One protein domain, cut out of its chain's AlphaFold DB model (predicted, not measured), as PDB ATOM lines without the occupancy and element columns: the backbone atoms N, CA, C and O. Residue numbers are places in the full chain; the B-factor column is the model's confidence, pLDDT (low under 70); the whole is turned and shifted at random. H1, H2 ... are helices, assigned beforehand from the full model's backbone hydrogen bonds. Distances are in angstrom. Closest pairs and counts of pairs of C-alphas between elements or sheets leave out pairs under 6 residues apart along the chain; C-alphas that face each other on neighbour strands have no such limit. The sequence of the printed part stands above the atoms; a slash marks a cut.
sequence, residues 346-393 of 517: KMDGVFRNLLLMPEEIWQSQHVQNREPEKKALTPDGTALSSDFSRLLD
ATOM      1  N   LYS A 346     469.713 332.674 397.437       85.00
ATOM      2  CA  LYS A 346     470.489 332.764 398.683       85.00
ATOM      3  C   LYS A 346     471.611 331.723 398.623       85.00
ATOM      4  O   LYS A 346     471.396 330.572 398.980       85.00
ATOM      5  N   MET A 347     472.781 332.142 398.152       83.81
ATOM      6  CA  MET A 347     474.026 331.389 398.290       83.81
ATOM      7  C   MET A 347     474.686 331.842 399.591       83.81
ATOM      8  O   MET A 347     475.097 332.997 399.689       83.81
ATOM      9  N   ASP A 348     474.716 330.976 400.603       84.12
ATOM     10  CA  ASP A 348     475.335 331.307 401.890       84.12
ATOM     11  C   ASP A 348     476.853 331.107 401.832       84.12
ATOM     12  O   ASP A 348     477.338 330.240 401.104       84.12
ATOM     13  N   GLY A 349     477.605 331.927 402.562       82.75
ATOM     14  CA  GLY A 349     479.066 331.840 402.670       82.75
ATOM     15  C   GLY A 349     479.893 332.113 401.402       82.75
ATOM     16  O   GLY A 349     480.978 332.651 401.542       82.75
ATOM     17  N   VAL A 350     479.428 331.828 400.176       86.25
ATOM     18  CA  VAL A 350     480.280 331.708 398.963       86.25
ATOM     19  C   VAL A 350     481.320 332.826 398.795       86.25
ATOM     20  O   VAL A 350     482.503 332.530 398.694       86.25
ATOM     21  N   PHE A 351     480.915 334.100 398.821       83.31
ATOM     22  CA  PHE A 351     481.856 335.227 398.707       83.31
ATOM     23  C   PHE A 351     482.574 335.573 400.022       83.31
ATOM     24  O   PHE A 351     483.668 336.124 399.989       83.31
ATOM     25  N   ARG A 352     481.995 335.238 401.183       86.62
ATOM     26  CA  ARG A 352     482.626 335.429 402.502       86.62
ATOM     27  C   ARG A 352     483.754 334.419 402.736       86.62
ATOM     28  O   ARG A 352     484.754 334.770 403.341       86.62
ATOM     29  N   ASN A 353     483.612 333.201 402.222       85.50
ATOM     30  CA  ASN A 353     484.604 332.134 402.325       85.50
ATOM     31  C   ASN A 353     485.870 332.463 401.520       85.50
ATOM     32  O   ASN A 353     486.958 332.095 401.944       85.50
ATOM     33  N   LEU A 354     485.745 333.206 400.412       80.50
ATOM     34  CA  LEU A 354     486.901 333.749 399.685       80.50
ATOM     35  C   LEU A 354     487.688 334.762 400.532       80.50
ATOM     36  O   LEU A 354     488.901 334.821 400.423       80.50
ATOM     37  N   LEU A 355     487.008 335.511 401.409       84.94
ATOM     38  CA  LEU A 355     487.623 336.465 402.343       84.94
ATOM     39  C   LEU A 355     488.081 335.823 403.667       84.94
ATOM     40  O   LEU A 355     488.630 336.518 404.517       84.94
ATOM     41  N   LEU A 356     487.819 334.527 403.880       86.38
ATOM     42  CA  LEU A 356     488.245 333.811 405.088       86.38
ATOM     43  C   LEU A 356     489.737 333.454 405.034       86.38
ATOM     44  O   LEU A 356     490.383 333.355 406.073       86.38
ATOM     45  N   MET A 357     490.274 333.258 403.828       81.81
ATOM     46  CA  MET A 357     491.692 333.013 403.607       81.81
ATOM     47  C   MET A 357     492.377 334.324 403.194       81.81
ATOM     48  O   MET A 357     491.929 334.940 402.227       81.81
ATOM     49  N   PRO A 358     493.451 334.754 403.883       87.69
ATOM     50  CA  PRO A 358     494.286 335.865 403.435       87.69
ATOM     51  C   PRO A 358     494.791 335.656 402.004       87.69
ATOM     52  O   PRO A 358     495.113 334.528 401.609       87.69
ATOM     53  N   GLU A 359     494.884 336.745 401.242       84.19
ATOM     54  CA  GLU A 359     495.249 336.718 399.822       84.19
ATOM     55  C   GLU A 359     496.625 336.068 399.613       84.19
ATOM     56  O   GLU A 359     496.811 335.298 398.680       84.19
ATOM     57  N   GLU A 360     497.573 336.270 400.527       86.25
ATOM     58  CA  GLU A 360     498.915 335.680 400.481       86.25
ATOM     59  C   GLU A 360     498.868 334.139 400.508       86.25
ATOM     60  O   GLU A 360     499.618 333.453 399.801       86.25
ATOM     61  N   ILE A 361     497.946 333.578 401.296       86.06
ATOM     62  CA  ILE A 361     497.747 332.129 401.396       86.06
ATOM     63  C   ILE A 361     496.995 331.624 400.155       86.06
ATOM     64  O   ILE A 361     497.406 330.623 399.567       86.06
ATOM     65  N   TRP A 362     495.972 332.348 399.688       85.75
ATOM     66  CA  TRP A 362     495.281 332.039 398.428       85.75
ATOM     67  C   TRP A 362     496.246 332.007 397.231       85.75
ATOM     68  O   TRP A 362     496.251 331.047 396.451       85.75
ATOM     69  N   GLN A 363     497.122 333.005 397.122       83.81
ATOM     70  CA  GLN A 363     498.140 333.103 396.079       83.81
ATOM     71  C   GLN A 363     499.093 331.901 396.118       83.81
ATOM     72  O   GLN A 363     499.273 331.237 395.096       83.81
ATOM     73  N   SER A 364     499.635 331.549 397.289       85.62
ATOM     74  CA  SER A 364     500.534 330.388 397.420       85.62
ATOM     75  C   SER A 364     499.853 329.036 397.137       85.62
ATOM     76  O   SER A 364     500.449 328.174 396.491       85.62
ATOM     77  N   GLN A 365     498.598 328.841 397.554       82.31
ATOM     78  CA  GLN A 365     497.907 327.547 397.428       82.31
ATOM     79  C   GLN A 365     497.206 327.326 396.080       82.31
ATOM     80  O   GLN A 365     497.044 326.178 395.648       82.31
ATOM     81  N   HIS A 366     496.736 328.389 395.423       78.56
ATOM     82  CA  HIS A 366     495.873 328.272 394.241       78.56
ATOM     83  C   HIS A 366     496.407 328.979 392.999       78.56
ATOM     84  O   HIS A 366     496.125 328.517 391.888       78.56
ATOM     85  N   VAL A 367     497.194 330.045 393.158       81.75
ATOM     86  CA  VAL A 367     497.733 330.816 392.029       81.75
ATOM     87  C   VAL A 367     499.162 330.389 391.687       81.75
ATOM     88  O   VAL A 367     499.503 330.313 390.508       81.75
ATOM     89  N   GLN A 368     499.988 330.014 392.668       76.62
ATOM     90  CA  GLN A 368     501.380 329.616 392.445       76.62
ATOM     91  C   GLN A 368     501.481 328.465 391.424       76.62
ATOM     92  O   GLN A 368     500.804 327.441 391.517       76.62
ATOM     93  N   ASN A 369     502.327 328.650 390.404       74.75
ATOM     94  CA  ASN A 369     502.468 327.799 389.207       74.75
ATOM     95  C   ASN A 369     501.264 327.773 388.234       74.75
ATOM     96  O   ASN A 369     501.406 327.251 387.120       74.75
ATOM     97  N   ARG A 370     500.118 328.360 388.598       77.75
ATOM     98  CA  ARG A 370     498.874 328.454 387.804       77.75
ATOM     99  C   ARG A 370     498.517 329.885 387.370       77.75
ATOM    100  O   ARG A 370     497.456 330.083 386.794       77.75
ATOM    101  N   GLU A 371     499.406 330.845 387.623       80.19
ATOM    102  CA  GLU A 371     499.273 332.281 387.339       80.19
ATOM    103  C   GLU A 371     498.708 332.557 385.928       80.19
ATOM    104  O   GLU A 371     499.444 332.421 384.940       80.19
ATOM    105  N   PRO A 372     497.427 332.960 385.797       76.00
ATOM    106  CA  PRO A 372     496.839 333.234 384.490       76.00
ATOM    107  C   PRO A 372     497.501 334.458 383.848       76.00
ATOM    108  O   PRO A 372     497.759 334.452 382.650       76.00
ATOM    109  N   GLU A 373     497.888 335.450 384.651       75.94
ATOM    110  CA  GLU A 373     498.581 336.668 384.213       75.94
ATOM    111  C   GLU A 373     499.907 336.393 383.486       75.94
ATOM    112  O   GLU A 373     500.264 337.133 382.578       75.94
ATOM    113  N   LYS A 374     500.628 335.316 383.839       75.06
ATOM    114  CA  LYS A 374     501.936 334.990 383.233       75.06
ATOM    115  C   LYS A 374     501.876 333.949 382.112       75.06
ATOM    116  O   LYS A 374     502.865 333.778 381.405       75.06
ATOM    117  N   LYS A 375     500.772 333.203 381.984       76.56
ATOM    118  CA  LYS A 375     500.643 332.074 381.033       76.56
ATOM    119  C   LYS A 375     499.473 332.216 380.058       76.56
ATOM    120  O   LYS A 375     499.593 331.837 378.896       76.56
ATOM    121  N   ALA A 376     498.339 332.714 380.540       80.75
ATOM    122  CA  ALA A 376     497.074 332.748 379.812       80.75
ATOM    123  C   ALA A 376     496.739 334.129 379.233       80.75
ATOM    124  O   ALA A 376     495.976 334.198 378.273       80.75
ATOM    125  N   LEU A 377     497.287 335.211 379.794       86.19
ATOM    126  CA  LEU A 377     497.072 336.584 379.337       86.19
ATOM    127  C   LEU A 377     498.305 337.143 378.608       86.19
ATOM    128  O   LEU A 377     499.427 336.656 378.761       86.19
ATOM    129  N   THR A 378     498.083 338.177 377.798       84.38
ATOM    130  CA  THR A 378     499.129 339.059 377.267       84.38
ATOM    131  C   THR A 378     499.761 339.895 378.391       84.38
ATOM    132  O   THR A 378     499.113 340.112 379.416       84.38
ATOM    133  N   PRO A 379     500.995 340.421 378.223       78.31
ATOM    134  CA  PRO A 379     501.655 341.241 379.252       78.31
ATOM    135  C   PRO A 379     500.874 342.510 379.640       78.31
ATOM    136  O   PRO A 379     501.036 343.001 380.751       78.31
ATOM    137  N   ASP A 380     499.999 343.004 378.760       78.75
ATOM    138  CA  ASP A 380     499.120 344.151 379.027       78.75
ATOM    139  C   ASP A 380     497.834 343.768 379.792       78.75
ATOM    140  O   ASP A 380     497.016 344.634 380.101       78.75
ATOM    141  N   GLY A 381     497.593 342.475 380.047       79.94
ATOM    142  CA  GLY A 381     496.411 341.960 380.753       79.94
ATOM    143  C   GLY A 381     495.074 342.099 380.005       79.94
ATOM    144  O   GLY A 381     494.027 341.749 380.544       79.94
ATOM    145  N   THR A 382     495.081 342.611 378.772       81.19
ATOM    146  CA  THR A 382     493.870 342.968 378.008       81.19
ATOM    147  C   THR A 382     493.327 341.850 377.120       81.19
ATOM    148  O   THR A 382     492.151 341.881 376.755       81.19
ATOM    149  N   ALA A 383     494.157 340.870 376.759       84.19
ATOM    150  CA  ALA A 383     493.805 339.776 375.859       84.19
ATOM    151  C   ALA A 383     494.410 338.448 376.336       84.19
ATOM    152  O   ALA A 383     495.322 338.423 377.162       84.19
ATOM    153  N   LEU A 384     493.908 337.336 375.801       86.81
ATOM    154  CA  LEU A 384     494.503 336.018 376.017       86.81
ATOM    155  C   LEU A 384     495.781 335.857 375.180       86.81
ATOM    156  O   LEU A 384     495.890 336.420 374.089       86.81
ATOM    157  N   SER A 385     496.736 335.063 375.666       88.31
ATOM    158  CA  SER A 385     497.886 334.637 374.865       88.31
ATOM    159  C   SER A 385     497.421 333.738 373.707       88.31
ATOM    160  O   SER A 385     496.443 332.999 373.841       88.31
ATOM    161  N   SER A 386     498.109 333.784 372.559       87.12
ATOM    162  CA  SER A 386     497.747 332.998 371.362       87.12
ATOM    163  C   SER A 386     497.636 331.503 371.652       87.12
ATOM    164  O   SER A 386     496.720 330.829 371.183       87.12
ATOM    165  N   ASP A 387     498.561 331.002 372.464       87.88
ATOM    166  CA  ASP A 387     498.712 329.582 372.757       87.88
ATOM    167  C   ASP A 387     497.600 329.107 373.700       87.88
ATOM    168  O   ASP A 387     497.059 328.014 373.530       87.88
ATOM    169  N   PHE A 388     497.201 329.957 374.653       88.88
ATOM    170  CA  PHE A 388     496.077 329.683 375.542       88.88
ATOM    171  C   PHE A 388     494.725 329.859 374.841       88.88
ATOM    172  O   PHE A 388     493.836 329.041 375.061       88.88
ATOM    173  N   SER A 389     494.580 330.855 373.955       90.12
ATOM    174  CA  SER A 389     493.395 330.990 373.093       90.12
ATOM    175  C   SER A 389     493.192 329.717 372.284       90.12
ATOM    176  O   SER A 389     492.132 329.114 372.376       90.12
ATOM    177  N   ARG A 390     494.235 329.230 371.600       90.38
ATOM    178  CA  ARG A 390     494.160 327.987 370.827       90.38
ATOM    179  C   ARG A 390     493.808 326.772 371.692       90.38
ATOM    180  O   ARG A 390     493.029 325.935 371.254       90.38
ATOM    181  N   LEU A 391     494.343 326.673 372.909       90.12
ATOM    182  CA  LEU A 391     494.000 325.588 373.835       90.12
ATOM    183  C   LEU A 391     492.529 325.654 374.282       90.12
ATOM    184  O   LEU A 391     491.889 324.611 374.417       90.12
ATOM    185  N   LEU A 392     491.977 326.857 374.481       90.94
ATOM    186  CA  LEU A 392     490.543 327.044 374.713       90.94
ATOM    187  C   LEU A 392     489.718 326.717 373.464       90.94
ATOM    188  O   LEU A 392     488.710 326.029 373.587       90.94
ATOM    189  N   ASP A 393     490.140 327.167 372.284       90.62
ATOM    190  CA  ASP A 393     489.454 326.910 371.015       90.62
ATOM    191  C   ASP A 393     489.401 325.401 370.722       90.62
ATOM    192  O   ASP A 393     488.329 324.881 370.421       90.62
TER     193      ASP A 393
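What this domain is: This is residues 346 to 393 of the 517 residues of the protein "Mediator of RNA polymerase II transcription subunit 19" of Alternaria alternata (UniProt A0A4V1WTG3). Four short helices are strung along an open arch without a core: H1 in one leg, H2 and H3 along the span, H4 in the other leg. The printed part has 48 residues, no named strand, and is all helix. It is only just extended, close to loose, with a radius of gyration of the C-alphas of 14.4 A, spanning 37 by 27 by 18 A.

How they stand to each other: H1, residues 350 to 354, is apart from H2, residues 359 to 367. H2 and H3, residues 372 to 375, meet only through their link. H3 and H4, residues 386 to 393, are close but not clearly touching, with closest C-alphas Lys 375 and Phe 388 at 7.5 A. Every O i to N i+4 pair is within hydrogen-bond range in H2 and H4; H1 has 0 of 1, and 0 of 2 O i to N i+3 pairs; H3 is too short for an i+4 pair.

Where its parts are: C-alpha 350 begins H1 at (480.280, 331.708, 398.963). From first to last C-alpha H1 measures 7.0 A, H2 10.1 A, H3 5.3 A and H4 10.3 A. C-alpha 393 ends H4 at (489.454, 326.910, 371.015).

The domain as a whole: The printed part has no cut, no long link, and no residue under pLDDT 70.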